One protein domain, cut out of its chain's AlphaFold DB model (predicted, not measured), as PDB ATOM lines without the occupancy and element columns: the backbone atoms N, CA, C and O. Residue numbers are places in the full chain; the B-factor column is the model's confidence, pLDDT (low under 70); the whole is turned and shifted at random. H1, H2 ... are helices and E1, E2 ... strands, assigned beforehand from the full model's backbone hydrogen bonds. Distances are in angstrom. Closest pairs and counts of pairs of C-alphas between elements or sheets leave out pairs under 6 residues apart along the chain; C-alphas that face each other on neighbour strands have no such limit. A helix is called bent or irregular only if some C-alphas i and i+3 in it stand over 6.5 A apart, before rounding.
ATOM      1  N   ILE A   9      55.198  32.223 -32.682       94.88
ATOM      2  CA  ILE A   9      53.910  31.811 -32.123       94.88
ATOM      3  C   ILE A   9      54.173  30.949 -30.894       94.88
ATOM      4  O   ILE A   9      54.940  29.989 -30.947       94.88
ATOM      5  N   ILE A  10      53.539  31.311 -29.788       93.25
ATOM      6  CA  ILE A  10      53.507  30.528 -28.562       93.25
ATOM      7  C   ILE A  10      52.121  29.908 -28.481       93.25
ATOM      8  O   ILE A  10      51.117  30.605 -28.341       93.25
ATOM      9  N   GLU A  11      52.076  28.590 -28.599       88.62
ATOM     10  CA  GLU A  11      50.929  27.806 -28.157       88.62
ATOM     11  C   GLU A  11      51.002  27.710 -26.633       88.62
ATOM     12  O   GLU A  11      52.105  27.742 -26.081       88.62
ATOM     13  N   GLY A  12      49.853  27.666 -25.957       66.56
ATOM     14  CA  GLY A  12      49.785  27.711 -24.495       66.56
ATOM     15  C   GLY A  12      50.898  26.910 -23.797       66.56
ATOM     16  O   GLY A  12      51.227  25.783 -24.166       66.56
ATOM     17  N   PRO A  13      51.488  27.501 -22.758       65.12
ATOM     18  CA  PRO A  13      51.032  27.245 -21.401       65.12
ATOM     19  C   PRO A  13      49.864  28.165 -21.032       65.12
ATOM     20  O   PRO A  13      49.670  29.206 -21.646       65.12
ATOM     21  N   SER A  14      49.085  27.798 -20.010       82.94
ATOM     22  CA  SER A  14      47.888  28.540 -19.570       82.94
ATOM     23  C   SER A  14      48.149  30.011 -19.208       82.94
ATOM     24  O   SER A  14      47.225  30.820 -19.235       82.94
ATOM     25  N   GLU A  15      49.396  30.375 -18.896       92.81
ATOM     26  CA  GLU A  15      49.826  31.744 -18.614       92.81
ATOM     27  C   GLU A  15      51.285  31.975 -19.045       92.81
ATOM     28  O   GLU A  15      52.146  31.112 -18.858       92.81
ATOM     29  N   ILE A  16      51.585  33.168 -19.564       95.38
ATOM     30  CA  ILE A  16      52.942  33.636 -19.871       95.38
ATOM     31  C   ILE A  16      53.140  35.090 -19.425       95.38
ATOM     32  O   ILE A  16      52.198  35.881 -19.383       95.38
ATOM     33  N   LYS A  17      54.379  35.448 -19.074       96.25
ATOM     34  CA  LYS A  17      54.753  36.765 -18.542       96.25
ATOM     35  C   LYS A  17      55.900  37.365 -19.337       96.25
ATOM     36  O   LYS A  17      56.881  36.679 -19.614       96.25
ATOM     37  N   PHE A  18      55.813  38.663 -19.596       96.25
ATOM     38  CA  PHE A  18      56.855  39.444 -20.251       96.25
ATOM     39  C   PHE A  18      57.241  40.639 -19.396       96.25
ATOM     40  O   PHE A  18      56.392  41.276 -18.768       96.25
ATOM     41  N   LYS A  19      58.536  40.960 -19.389       95.62
ATOM     42  CA  LYS A  19      59.023  42.205 -18.800       95.62
ATOM     43  C   LYS A  19      58.849  43.338 -19.807       95.62
ATOM     44  O   LYS A  19      59.218  43.191 -20.967       95.62
ATOM     45  N   VAL A  20      58.354  44.475 -19.342       93.31
ATOM     46  CA  VAL A  20      58.264  45.722 -20.105       93.31
ATOM     47  C   VAL A  20      59.089  46.791 -19.394       93.31
ATOM     48  O   VAL A  20      59.054  46.912 -18.171       93.31
ATOM     49  N   SER A  21      59.911  47.519 -20.149       80.50
ATOM     50  CA  SER A  21      60.811  48.556 -19.616       80.50
ATOM     51  C   SER A  21      60.315  49.979 -19.867       80.50
ATOM     52  O   SER A  21      60.964  50.932 -19.448       80.50
ATOM     53  N   SER A  22      59.201  50.122 -20.579       81.62
ATOM     54  CA  SER A  22      58.601  51.389 -20.983       81.62
ATOM     55  C   SER A  22      57.077  51.292 -20.925       81.62
ATOM     56  O   SER A  22      56.527  50.210 -20.708       81.62
ATOM     57  N   SER A  23      56.400  52.429 -21.105       88.75
ATOM     58  CA  SER A  23      54.942  52.486 -21.199       88.75
ATOM     59  C   SER A  23      54.431  51.530 -22.274       88.75
ATOM     60  O   SER A  23      54.978  51.464 -23.379       88.75
ATOM     61  N   ILE A  24      53.364  50.811 -21.948       93.19
ATOM     62  CA  ILE A  24      52.710  49.895 -22.876       93.19
ATOM     63  C   ILE A  24      51.583  50.594 -23.632       93.19
ATOM     64  O   ILE A  24      51.039  51.607 -23.192       93.19
ATOM     65  N   TYR A  25      51.250  50.027 -24.780       92.06
ATOM     66  CA  TYR A  25      50.148  50.406 -25.639       92.06
ATOM     67  C   TYR A  25      49.192  49.222 -25.787       92.06
ATOM     68  O   TYR A  25      49.622  48.133 -26.168       92.06
ATOM     69  N   THR A  26      47.920  49.432 -25.462       92.31
ATOM     70  CA  THR A  26      46.877  48.402 -25.338       92.31
ATOM     71  C   THR A  26      45.571  48.904 -25.961       92.31
ATOM     72  O   THR A  26      44.664  49.318 -25.234       92.31
ATOM     73  N   PRO A  27      45.440  48.917 -27.301       89.88
ATOM     74  CA  PRO A  27      44.332  49.606 -27.965       89.88
ATOM     75  C   PRO A  27      42.951  49.031 -27.619       89.88
ATOM     76  O   PRO A  27      41.953  49.726 -27.743       89.88
ATOM     77  N   PHE A  28      42.868  47.796 -27.122       89.19
ATOM     78  CA  PHE A  28      41.616  47.172 -26.682       89.19
ATOM     79  C   PHE A  28      41.048  47.703 -25.348       89.19
ATOM     80  O   PHE A  28      39.936  47.327 -24.989       89.19
ATOM     81  N   LEU A  29      41.774  48.556 -24.608       86.81
ATOM     82  CA  LEU A  29      41.315  49.167 -23.344       86.81
ATOM     83  C   LEU A  29      40.600  50.520 -23.531       86.81
ATOM     84  O   LEU A  29      40.583  51.348 -22.617       86.81
ATOM     85  N   ASP A  30      40.000  50.744 -24.700       77.19
ATOM     86  CA  ASP A  30      39.243  51.960 -25.015       77.19
ATOM     87  C   ASP A  30      40.081  53.248 -24.811       77.19
ATOM     88  O   ASP A  30      41.226  53.312 -25.265       77.19
ATOM     89  N   TRP A  31      39.564  54.267 -24.110       71.25
ATOM     90  CA  TRP A  31      40.253  55.536 -23.822       71.25
ATOM     91  C   TRP A  31      41.589  55.389 -23.079       71.25
ATOM     92  O   TRP A  31      42.364  56.343 -23.021       71.25
ATOM     93  N   ASN A  32      41.877  54.219 -22.505       72.44
ATOM     94  CA  ASN A  32      43.093  53.957 -21.745       72.44
ATOM     95  C   ASN A  32      44.081  53.066 -22.513       72.44
ATOM     96  O   ASN A  32      44.640  52.117 -21.966       72.44
ATOM     97  N   TYR A  33      44.323  53.369 -23.789       79.50
ATOM     98  CA  TYR A  33      45.281  52.627 -24.612       79.50
ATOM     99  C   TYR A  33      46.746  52.787 -24.163       79.50
ATOM    100  O   TYR A  33      47.608  52.119 -24.719       79.50
ATOM    101  N   ARG A  34      47.058  53.637 -23.173       86.62
ATOM    102  CA  ARG A  34      48.373  53.730 -22.501       86.62
ATOM    103  C   ARG A  34      48.196  53.665 -20.979       86.62
ATOM    104  O   ARG A  34      48.315  54.689 -20.310       86.62
ATOM    105  N   PRO A  35      47.888  52.485 -20.422       87.88
ATOM    106  CA  PRO A  35      47.563  52.353 -19.012       87.88
ATOM    107  C   PRO A  35      48.776  52.650 -18.127       87.88
ATOM    108  O   PRO A  35      49.837  52.043 -18.267       87.88
ATOM    109  N   GLU A  36      48.595  53.565 -17.173       88.19
ATOM    110  CA  GLU A  36      49.595  53.882 -16.139       88.19
ATOM    111  C   GLU A  36      49.416  53.051 -14.860       88.19
ATOM    112  O   GLU A  36      50.328  52.946 -14.044       88.19
ATOM    113  N   LYS A  37      48.227  52.471 -14.669       91.06
ATOM    114  CA  LYS A  37      47.859  51.670 -13.496       91.06
ATOM    115  C   LYS A  37      47.739  50.198 -13.862       91.06
ATOM    116  O   LYS A  37      47.641  49.840 -15.035       91.06
ATOM    117  N   GLU A  38      47.740  49.357 -12.834       94.50
ATOM    118  CA  GLU A  38      47.457  47.939 -13.001       94.50
ATOM    119  C   GLU A  38      46.065  47.712 -13.600       94.50
ATOM    120  O   GLU A  38      45.127  48.479 -13.358       94.50
ATOM    121  N   PHE A  39      45.934  46.651 -14.389       94.88
ATOM    122  CA  PHE A  39      44.645  46.208 -14.907       94.88
ATOM    123  C   PHE A  39      44.652  44.702 -15.142       94.88
ATOM    124  O   PHE A  39      45.699  44.061 -15.242       94.88
ATOM    125  N   THR A  40      43.455  44.139 -15.265       95.69
ATOM    126  CA  THR A  40      43.216  42.805 -15.813       95.69
ATOM    127  C   THR A  40      41.963  42.878 -16.668       95.69
ATOM    128  O   THR A  40      40.951  43.417 -16.223       95.69
ATOM    129  N   ALA A  41      42.045  42.400 -17.906       93.81
ATOM    130  CA  ALA A  41      40.965  42.526 -18.873       93.81
ATOM    131  C   ALA A  41      40.842  41.277 -19.751       93.81
ATOM    132  O   ALA A  41      41.826  40.820 -20.337       93.81
ATOM    133  N   SER A  42      39.612  40.771 -19.872       93.12
ATOM    134  CA  SER A  42      39.231  39.780 -20.885       93.12
ATOM    135  C   SER A  42      39.155  40.457 -22.247       93.12
ATOM    136  O   SER A  42      38.480  41.476 -22.392       93.12
ATOM    137  N   ILE A  43      39.788  39.883 -23.266       90.81
ATOM    138  CA  ILE A  43      39.812  40.478 -24.611       90.81
ATOM    139  C   ILE A  43      38.450  40.451 -25.317       90.81
ATOM    140  O   ILE A  43      38.231  41.207 -26.264       90.81
ATOM    141  N   LEU A  44      37.536  39.591 -24.860       90.81
ATOM    142  CA  LEU A  44      36.190  39.456 -25.417       90.81
ATOM    143  C   LEU A  44      35.163  40.284 -24.639       90.81
ATOM    144  O   LEU A  44      34.155  40.705 -25.210       90.81
ATOM    145  N   ASP A  45      35.418  40.517 -23.351       89.19
ATOM    146  CA  ASP A  45      34.485  41.199 -22.449       89.19
ATOM    147  C   ASP A  45      34.870  42.665 -22.190       89.19
ATOM    148  O   ASP A  45      34.176  43.372 -21.461       89.19
ATOM    149  N   VAL A  46      35.931  43.166 -22.837       87.81
ATOM    150  CA  VAL A  46      36.122  44.612 -22.994       87.81
ATOM    151  C   VAL A  46      34.991  45.204 -23.834       87.81
ATOM    152  O   VAL A  46      34.529  44.611 -24.813       87.81
ATOM    153  N   MET A  47      34.555  46.402 -23.456       82.06
ATOM    154  CA  MET A  47      33.541  47.138 -24.203       82.06
ATOM    155  C   MET A  47      34.083  47.508 -25.591       82.06
ATOM    156  O   MET A  47      35.249  47.894 -25.721       82.06
ATOM    157  N   THR A  48      33.248  47.449 -26.628       74.19
ATOM    158  CA  THR A  48      33.428  48.168 -27.896       74.19
ATOM    159  C   THR A  48      33.205  49.647 -27.621       74.19
ATOM    160  O   THR A  48      32.207  50.200 -28.054       74.19
ATOM    161  N   GLY A  49      34.059  50.233 -26.782       68.56
ATOM    162  CA  GLY A  49      34.053  51.644 -26.425       68.56
ATOM    163  C   GLY A  49      34.398  52.538 -27.613       68.56
ATOM    164  O   GLY A  49      34.455  52.077 -28.746       68.56
ATOM    165  N   TRP A  50      34.642  53.809 -27.329       66.62
ATOM    166  CA  TRP A  50      34.885  54.861 -28.312       66.62
ATOM    167  C   TRP A  50      36.182  54.680 -29.094       66.62
ATOM    168  O   TRP A  50      36.301  55.286 -30.141       66.62
ATOM    169  N   CYS A  51      37.141  53.898 -28.593       69.19
ATOM    170  CA  CYS A  51      38.468  53.684 -29.175       69.19
ATOM    171  C   CYS A  51      38.925  52.209 -29.084       69.19
ATOM    172  O   CYS A  51      40.120  51.925 -29.171       69.19
ATOM    173  N   SER A  52      38.018  51.256 -28.843       81.44
ATOM    174  CA  SER A  52      38.376  49.876 -28.460       81.44
ATOM    175  C   SER A  52      38.879  49.028 -29.636       81.44
ATOM    176  O   SER A  52      38.092  48.445 -30.387       81.44
ATOM    177  N   GLY A  53      40.206  48.945 -29.781       89.00
ATOM    178  CA  GLY A  53      40.887  48.268 -30.884       89.00
ATOM    179  C   GLY A  53      41.309  46.813 -30.641       89.00
ATOM    180  O   GLY A  53      40.834  46.177 -29.707       89.00
ATOM    181  N   SER A  54      42.201  46.268 -31.476       93.00
ATOM    182  CA  SER A  54      42.631  44.853 -31.440       93.00
ATOM    183  C   SER A  54      43.324  44.431 -30.125       93.00
ATOM    184  O   SER A  54      43.991  45.245 -29.481       93.00
ATOM    185  N   PRO A  55      43.246  43.146 -29.725       91.94
ATOM    186  CA  PRO A  55      43.734  42.658 -28.432       91.94
ATOM    187  C   PRO A  55      45.242  42.347 -28.424       91.94
ATOM    188  O   PRO A  55      45.665  41.199 -28.262       91.94
ATOM    189  N   PHE A  56      46.067  43.382 -28.592       95.12
ATOM    190  CA  PHE A  56      47.523  43.281 -28.478       95.12
ATOM    191  C   PHE A  56      48.101  44.257 -27.449       95.12
ATOM    192  O   PHE A  56      47.478  45.247 -27.067       95.12
ATOM    193  N   VAL A  57      49.328  43.971 -27.022       96.06
ATOM    194  CA  VAL A  57      50.171  44.834 -26.203       96.06
ATOM    195  C   VAL A  57      51.437  45.157 -26.979       96.06
ATOM    196  O   VAL A  57      52.100  44.266 -27.511       96.06
ATOM    197  N   MET A  58      51.797  46.433 -27.018       95.00
ATOM    198  CA  MET A  58      53.014  46.913 -27.662       95.00
ATOM    199  C   MET A  58      53.802  47.819 -26.712       95.00
ATOM    200  O   MET A  58      53.228  48.624 -25.992       95.00
ATOM    201  N   SER A  59      55.122  47.708 -26.701       94.19
ATOM    202  CA  SER A  59      56.047  48.627 -26.026       94.19
ATOM    203  C   SER A  59      57.214  48.941 -26.967       94.19
ATOM    204  O   SER A  59      57.185  48.570 -28.138       94.19
ATOM    205  N   GLU A  60      58.266  49.595 -26.474       92.31
ATOM    206  CA  GLU A  60      59.483  49.831 -27.268       92.31
ATOM    207  C   GLU A  60      60.145  48.524 -27.744       92.31
ATOM    208  O   GLU A  60      60.754  48.499 -28.809       92.31
ATOM    209  N   LYS A  61      60.064  47.448 -26.946       94.44
ATOM    210  CA  LYS A  61      60.815  46.201 -27.182       94.44
ATOM    211  C   LYS A  61      59.971  44.932 -27.162       94.44
ATOM    212  O   LYS A  61      60.523  43.838 -27.174       94.44
ATOM    213  N   LEU A  62      58.654  45.067 -27.082       96.31
ATOM    214  CA  LEU A  62      57.732  43.939 -27.024       96.31
ATOM    215  C   LEU A  62      56.535  44.232 -27.913       96.31
ATOM    216  O   LEU A  62      55.912  45.281 -27.768       96.31
ATOM    217  N   PHE A  63      56.184  43.277 -28.758       97.25
ATOM    218  CA  PHE A  63      54.854  43.147 -29.326       97.25
ATOM    219  C   PHE A  63      54.313  41.773 -28.935       97.25
ATOM    220  O   PHE A  63      55.003  40.772 -29.120       97.25
ATOM    221  N   ALA A  64      53.101  41.714 -28.392       97.44
ATOM    222  CA  ALA A  64      52.430  40.458 -28.090       97.44
ATOM    223  C   ALA A  64      50.918  40.582 -28.306       97.44
ATOM    224  O   ALA A  64      50.300  41.503 -27.778       97.44
ATOM    225  N   GLY A  65      50.311  39.668 -29.057       96.62
ATOM    226  CA  GLY A  65      48.878  39.714 -29.358       96.62
ATOM    227  C   GLY A  65      48.290  38.338 -29.632       96.62
ATOM    228  O   GLY A  65      48.955  37.472 -30.208       96.62
ATOM    229  N   PHE A  66      47.045  38.130 -29.202       95.38
ATOM    230  CA  PHE A  66      46.326  36.883 -29.469       95.38
ATOM    231  C   PHE A  66      45.960  36.792 -30.946       95.38
ATOM    232  O   PHE A  66      45.536  37.791 -31.528       95.38
ATOM    233  N   VAL A  67      46.132  35.622 -31.559       94.06
ATOM    234  CA  VAL A  67      45.878  35.430 -33.001       94.06
ATOM    235  C   VAL A  67      44.524  34.772 -33.298       94.06
ATOM    236  O   VAL A  67      44.151  34.628 -34.461       94.06
ATOM    237  N   GLU A  68      43.745  34.455 -32.261       92.56
ATOM    238  CA  GLU A  68      42.383  33.925 -32.341       92.56
ATOM    239  C   GLU A  68      41.371  34.824 -31.626       92.56
ATOM    240  O   GLU A  68      41.659  35.441 -30.600       92.56
ATOM    241  N   TRP A  69      40.133  34.797 -32.126       91.44
ATOM    242  CA  TRP A  69      38.963  35.292 -31.404       91.44
ATOM    243  C   TRP A  69      38.429  34.216 -30.442       91.44
ATOM    244  O   TRP A  69      37.464  33.516 -30.749       91.44
ATOM    245  N   ASP A  70      39.095  34.052 -29.301       91.38
ATOM    246  CA  ASP A  70      38.737  33.098 -28.240       91.38
ATOM    247  C   ASP A  70      39.020  33.716 -26.859       91.38
ATOM    248  O   ASP A  70      39.643  34.779 -26.776       91.38
ATOM    249  N   ASP A  71      38.537  33.089 -25.784       90.12
ATOM    250  CA  ASP A  71      38.747  33.556 -24.412       90.12
ATOM    251  C   ASP A  71      40.238  33.779 -24.140       90.12
ATOM    252  O   ASP A  71      41.078  32.956 -24.491       90.12
ATOM    253  N   GLY A  72      40.564  34.894 -23.497       93.19
ATOM    254  CA  GLY A  72      41.927  35.252 -23.138       93.19
ATOM    255  C   GLY A  72      41.937  36.499 -22.277       93.19
ATOM    256  O   GLY A  72      41.043  37.344 -22.372       93.19
ATOM    257  N   GLU A  73      42.941  36.611 -21.422       95.38
ATOM    258  CA  GLU A  73      43.059  37.709 -20.471       95.38
ATOM    259  C   GLU A  73      44.458  38.316 -20.532       95.38
ATOM    260  O   GLU A  73      45.467  37.611 -20.617       95.38
ATOM    261  N   VAL A  74      44.506  39.645 -20.479       96.38
ATOM    262  CA  VAL A  74      45.741  40.419 -20.365       96.38
ATOM    263  C   VAL A  74      45.738  41.132 -19.021       96.38
ATOM    264  O   VAL A  74      44.771  41.819 -18.685       96.38
ATOM    265  N   SER A  75      46.832  41.016 -18.274       96.69
ATOM    266  CA  SER A  75      47.060  41.787 -17.051       96.69
ATOM    267  C   SER A  75      48.347  42.595 -17.146       96.69
ATOM    268  O   SER A  75      49.337  42.132 -17.712       96.69
ATOM    269  N   TYR A  76      48.360  43.769 -16.527       96.56
ATOM    270  CA  TYR A  76      49.548  44.599 -16.329       96.56
ATOM    271  C   TYR A  76      49.666  44.947 -14.849       96.56
ATOM    272  O   TYR A  76      48.671  45.315 -14.231       96.56
ATOM    273  N   ASP A  77      50.870  44.857 -14.288       94.81
ATOM    274  CA  ASP A  77      51.147  45.171 -12.876       94.81
ATOM    275  C   ASP A  77      51.290  46.681 -12.588       94.81
ATOM    276  O   ASP A  77      51.675  47.080 -11.488       94.81
ATOM    277  N   GLY A  78      51.048  47.532 -13.590       91.19
ATOM    278  CA  GLY A  78      51.225  48.979 -13.485       91.19
ATOM    279  C   GLY A  78      52.683  49.441 -13.567       91.19
ATOM    280  O   GLY A  78      52.937  50.638 -13.447       91.19
ATOM    281  N   LYS A  79      53.659  48.533 -13.725       87.62
ATOM    282  CA  LYS A  79      55.086  48.875 -13.626       87.62
ATOM    283  C   LYS A  79      55.975  48.228 -14.683       87.62
ATOM    284  O   LYS A  79      56.655  48.940 -15.416       87.62
ATOM    285  N   LYS A  80      56.116  46.901 -14.662       92.62
ATOM    286  CA  LYS A  80      57.207  46.190 -15.357       92.62
ATOM    287  C   LYS A  80      56.800  44.861 -15.964       92.62
ATOM    288  O   LYS A  80      57.639  44.238 -16.614       92.62
ATOM    289  N   GLN A  81      55.579  44.389 -15.747       95.94
ATOM    290  CA  GLN A  81      55.181  43.064 -16.190       95.94
ATOM    291  C   GLN A  81      53.805  43.071 -16.832       95.94
ATOM    292  O   GLN A  81      52.823  43.496 -16.229       95.94
ATOM    293  N   VAL A  82      53.749  42.507 -18.034       97.19
ATOM    294  CA  VAL A  82      52.505  42.137 -18.704       97.19
ATOM    295  C   VAL A  82      52.378  40.623 -18.685       97.19
ATOM    296  O   VAL A  82      53.364  39.895 -18.823       97.19
ATOM    297  N   LYS A  83      51.156  40.150 -18.496       96.81
ATOM    298  CA  LYS A  83      50.802  38.746 -18.366       96.81
ATOM    299  C   LYS A  83      49.683  38.427 -19.343       96.81
ATOM    300  O   LYS A  83      48.704  39.163 -19.401       96.81
ATOM    301  N   PHE A  84      49.828  37.331 -20.069       96.62
ATOM    302  CA  PHE A  84      48.801  36.796 -20.954       96.62
ATOM    303  C   PHE A  84      48.361  35.453 -20.403       96.62
ATOM    304  O   PHE A  84      49.187  34.560 -20.208       96.62
ATOM    305  N   LYS A  85      47.069  35.318 -20.140       95.88
ATOM    306  CA  LYS A  85      46.440  34.061 -19.764       95.88
ATOM    307  C   LYS A  85      45.629  33.574 -20.955       95.88
ATOM    308  O   LYS A  85      44.737  34.276 -21.426       95.88
ATOM    309  N   PHE A  86      45.978  32.390 -21.433       93.69
ATOM    310  CA  PHE A  86      45.355  31.770 -22.591       93.69
ATOM    311  C   PHE A  86      44.014  31.168 -22.172       93.69
ATOM    312  O   PHE A  86      43.924  30.516 -21.127       93.69
ATOM    313  N   GLY A  87      42.974  31.368 -22.977       87.50
ATOM    314  CA  GLY A  87      41.801  30.495 -22.944       87.50
ATOM    315  C   GLY A  87      42.023  29.240 -23.782       87.50
ATOM    316  O   GLY A  87      43.157  28.821 -23.999       87.50
ATOM    317  N   GLY A  88      40.927  28.628 -24.234       82.44
ATOM    318  CA  GLY A  88      40.904  27.280 -24.806       82.44
ATOM    319  C   GLY A  88      41.954  27.023 -25.889       82.44
ATOM    320  O   GLY A  88      42.937  26.329 -25.638       82.44
ATOM    321  N   LYS A  89      41.729  27.528 -27.107       81.88
ATOM    322  CA  LYS A  89      42.594  27.263 -28.279       81.88
ATOM    323  C   LYS A  89      43.467  28.457 -28.661       81.88
ATOM    324  O   LYS A  89      43.924  28.539 -29.799       81.88
ATOM    325  N   GLN A  90      43.675  29.392 -27.740       89.62
ATOM    326  CA  GLN A  90      44.445  30.589 -28.041       89.62
ATOM    327  C   GLN A  90      45.919  30.287 -28.303       89.62
ATOM    328  O   GLN A  90      46.545  29.433 -27.671       89.62
ATOM    329  N   ARG A  91      46.489  31.086 -29.196       93.69
ATOM    330  CA  ARG A  91      47.916  31.235 -29.433       93.69
ATOM    331  C   ARG A  91      48.282  32.709 -29.312       93.69
ATOM    332  O   ARG A  91      47.464  33.609 -29.519       93.69
ATOM    333  N   LEU A  92      49.543  32.955 -28.986       95.50
ATOM    334  CA  LEU A  92      50.080  34.294 -28.799       95.50
ATOM    335  C   LEU A  92      51.230  34.511 -29.773       95.50
ATOM    336  O   LEU A  92      52.240  33.810 -29.716       95.50
ATOM    337  N   TYR A  93      51.096  35.496 -30.655       96.88
ATOM    338  CA  TYR A  93      52.233  35.986 -31.422       96.88
ATOM    339  C   TYR A  93      53.064  36.908 -30.541       96.88
ATOM    340  O   TYR A  93      52.507  37.799 -29.901       96.88
ATOM    341  N   VAL A  94      54.378  36.697 -30.508       97.12
ATOM    342  CA  VAL A  94      55.310  37.456 -29.671       97.12
ATOM    343  C   VAL A  94      56.546  37.846 -30.462       97.12
ATOM    344  O   VAL A  94      57.177  37.012 -31.111       97.12
ATOM    345  N   TYR A  95      56.941  39.104 -30.324       97.06
ATOM    346  CA  TYR A  95      58.197  39.641 -30.817       97.06
ATOM    347  C   TYR A  95      58.889  40.458 -29.720       97.06
ATOM    348  O   TYR A  95      58.287  41.362 -29.140       97.06
ATOM    349  N   GLU A  96      60.157  40.144 -29.455       95.31
ATOM    350  CA  GLU A  96      61.013  40.854 -28.499       95.31
ATOM    351  C   GLU A  96      62.140  41.566 -29.262       95.31
ATOM    352  O   GLU A  96      63.131  40.957 -29.665       95.31
ATOM    353  N   GLY A  97      61.975  42.864 -29.501       93.25
ATOM    354  CA  GLY A  97      62.888  43.677 -30.300       93.25
ATOM    355  C   GLY A  97      62.299  45.050 -30.617       93.25
ATOM    356  O   GLY A  97      61.161  45.337 -30.260       93.25
ATOM    357  N   LYS A  98      63.081  45.915 -31.271       91.62
ATOM    358  CA  LYS A  98      62.701  47.321 -31.512       91.62
ATOM    359  C   LYS A  98      61.722  47.526 -32.674       91.62
ATOM    360  O   LYS A  98      61.073  48.562 -32.742       91.62
ATOM    361  N   GLU A  99      61.584  46.546 -33.564       92.19
ATOM    362  CA  GLU A  99      60.756  46.635 -34.775       92.19
ATOM    363  C   GLU A  99      59.278  46.295 -34.510       92.19
ATOM    364  O   GLU A  99      58.670  45.477 -35.205       92.19
ATOM    365  N   THR A 100      58.676  46.881 -33.471       91.38
ATOM    366  CA  THR A 100      57.337  46.477 -33.007       91.38
ATOM    367  C   THR A 100      56.205  46.805 -33.986       91.38
ATOM    368  O   THR A 100      55.228  46.061 -34.038       91.38
ATOM    369  N   TYR A 101      56.349  47.828 -34.836       91.06
ATOM    370  CA  TYR A 101      55.401  48.091 -35.932       91.06
ATOM    371  C   TYR A 101      55.495  47.055 -37.053       91.06
ATOM    372  O   TYR A 101      54.469  46.572 -37.528       91.06
ATOM    373  N   SER A 102      56.706  46.639 -37.424       91.38
ATOM    374  CA  SER A 102      56.905  45.538 -38.375       91.38
ATOM    375  C   SER A 102      56.331  44.227 -37.823       91.38
ATOM    376  O   SER A 102      55.713  43.456 -38.555       91.38
ATOM    377  N   ALA A 103      56.459  44.000 -36.510       94.50
ATOM    378  CA  ALA A 103      55.842  42.860 -35.839       94.50
ATOM    379  C   ALA A 103      54.303  42.925 -35.843       94.50
ATOM    380  O   ALA A 103      53.664  41.888 -35.994       94.50
ATOM    381  N   LEU A 104      53.708  44.118 -35.731       93.88
ATOM    382  CA  LEU A 104      52.265  44.325 -35.892       93.88
ATOM    383  C   LEU A 104      51.793  44.025 -37.327       93.88
ATOM    384  O   LEU A 104      50.747  43.404 -37.508       93.88
ATOM    385  N   GLU A 105      52.549  44.423 -38.356       91.12
ATOM    386  CA  GLU A 105      52.231  44.068 -39.750       91.12
ATOM    387  C   GLU A 105      52.248  42.543 -39.970       91.12
ATOM    388  O   GLU A 105      51.364  41.994 -40.638       91.12
ATOM    389  N   GLU A 106      53.233  41.848 -39.396       92.69
ATOM    390  CA  GLU A 106      53.325  40.383 -39.437       92.69
ATOM    391  C   GLU A 106      52.169  39.721 -38.677       92.69
ATOM    392  O   GLU A 106      51.503  38.847 -39.229       92.69
ATOM    393  N   TYR A 107      51.853  40.198 -37.470       94.94
ATOM    394  CA  TYR A 107      50.689  39.766 -36.689       94.94
ATOM    395  C   TYR A 107      49.378  39.894 -37.474       94.94
ATOM    396  O   TYR A 107      48.610  38.936 -37.572       94.94
ATOM    397  N   ASN A 108      49.142  41.054 -38.094       92.88
ATOM    398  CA  ASN A 108      47.958  41.279 -38.917       92.88
ATOM    399  C   ASN A 108      47.920  40.318 -40.116       92.88
ATOM    400  O   ASN A 108      46.861  39.782 -40.437       92.88
ATOM    401  N   SER A 109      49.071  40.055 -40.747       90.25
ATOM    402  CA  SER A 109      49.180  39.099 -41.860       90.25
ATOM    403  C   SER A 109      48.825  37.673 -41.428       90.25
ATOM    404  O   SER A 109      48.034  37.018 -42.101       90.25
ATOM    405  N   ILE A 110      49.317  37.230 -40.267       92.44
ATOM    406  CA  ILE A 110      48.991  35.919 -39.681       92.44
ATOM    407  C   ILE A 110      47.482  35.786 -39.436       92.44
ATOM    408  O   ILE A 110      46.900  34.735 -39.708       92.44
ATOM    409  N   ILE A 111      46.828  36.838 -38.939       92.81
ATOM    410  CA  ILE A 111      45.374  36.820 -38.737       92.81
ATOM    411  C   ILE A 111      44.635  36.780 -40.073       92.81
ATOM    412  O   ILE A 111      43.668  36.033 -40.197       92.81
ATOM    413  N   TYR A 112      45.076  37.532 -41.083       89.25
ATOM    414  CA  TYR A 112      44.448  37.481 -42.404       89.25
ATOM    415  C   TYR A 112      44.505  36.091 -43.015       89.25
ATOM    416  O   TYR A 112      43.475  35.591 -43.461       89.25
ATOM    417  N   ASP A 113      45.663  35.446 -42.973       87.88
ATOM    418  CA  ASP A 113      45.836  34.131 -43.582       87.88
ATOM    419  C   ASP A 113      45.021  33.042 -42.859       87.88
ATOM    420  O   ASP A 113      44.580  32.083 -43.491       87.88
ATOM    421  N   ASN A 114      44.761  33.208 -41.556       87.38
ATOM    422  CA  ASN A 114      44.028  32.228 -40.748       87.38
ATOM    423  C   ASN A 114      42.521  32.505 -40.609       87.38
ATOM    424  O   ASN A 114      41.751  31.571 -40.384       87.38
ATOM    425  N   TYR A 115      42.089  33.768 -40.669       87.06
ATOM    426  CA  TYR A 115      40.741  34.178 -40.241       87.06
ATOM    427  C   TYR A 115      39.902  34.854 -41.331       87.06
ATOM    428  O   TYR A 115      38.688  35.028 -41.145       87.06
ATOM    429  N   TYR A 116      40.517  35.231 -42.456       89.38
ATOM    430  CA  TYR A 116      39.861  35.951 -43.543       89.38
ATOM    431  C   TYR A 116      39.834  35.130 -44.827       89.38
ATOM    432  O   TYR A 116      40.856  34.648 -45.310       89.38
TER     433      TYR A 116
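Overview. This is residues 9 to 116 of the 440 residues of an uncharacterized protein of Lentisphaerae bacterium GWF2_49_21 (UniProt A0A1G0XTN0). Two four-stranded sheets stand face to face as a sandwich, and the long helix H2 covers the face of the sheet E1 E8 E5 E4 that is turned away from the sheet E2 E7 E6 E3. The strands form a jelly roll, one long hairpin wound over both sheets, pairing E1 with E8, E2 with E7, E3 with E6 and E4 with E5; the short H1 only grazes both sheets. The printed part has 108 residues, with two named helices and eight named strands in the order E1 E2 H1 E3 E4 E5 E6 E7 E8 H2; both sheets are antiparallel, and the class is mixed, helices and strands. It is compact, with a radius of gyration of the C-alphas of 12.7 A, and rounded, spanning 34 by 30 by 28 A.

Arrangement. Start with the sheet of E1, residues 9 to 11, E8, residues 91 to 96, E5, residues 62 to 66, and E4, residues 56 to 58, in that order. Within hydrogen-bond range you find N 10 and O 92 at 2.8 A for E1 and E8, N 95 and O 63 at 2.8 A for E8 and E5, and N 57 and O 64 at 2.8 A for the hairpin E4 and E5. The second sheet runs E2, residues 15 to 19, E7, residues 81 to 86, E6, residues 72 to 76, and E3, residues 39 to 42. Look there for N 16 and O 84 at 2.8 A, N 83 and O 75 at 2.8 A in the hairpin E6 and E7, and N 41 and O 74 at 2.9 A. The facing parts of the sheets are 10.1 A centre to centre, their strands at 26 degrees. H2, residues 100 to 115, makes two layers with the first sheet, a helix on one face of it: its height over the sheet is 9.5 A, and it lies over E8 and E5, along the strands at 14 degrees to E5 on the local plane. The closest C-alphas of E5 and H2 are those of Phe 63 and Thr 100, 5.6 A apart. H1, residues 27 to 32, grazes the first sheet with residues 27 to 29 and the second, only just, with residues 28 to 29, at 5 pairs of C-alphas within 10 A. Every O i to N i+4 pair is within hydrogen-bond range in H2; H1 has 0 of 2, and 1 of 3 O i to N i+3 pairs.

Along the chain. Find C-alpha 9, where E1 begins, at (53.910, 31.811, -32.123). E7 and E8 each measure 16.3 A from first to last C-alpha, E2 13.9 A, E6 13.8 A, E5 13.6 A and E3 10.3 A. H1 is irregular, with C-alphas 28 and 31 8.9 A apart. H2 runs 21.9 A from C-alpha 100 at (57.337, 46.477, -33.007) to C-alpha 115 at (40.741, 34.178, -40.241).

Size, cuts and confidence. The two C-alphas farthest apart, those of Lys 79 and Tyr 116, are 36.0 A from each other. The printed part has no cut, and its one long link is E3 to E4, residues 43 to 55. The mean pLDDT of the printed part is 90.1; look for values under 70 at residues 12 to 13 and 49 to 51.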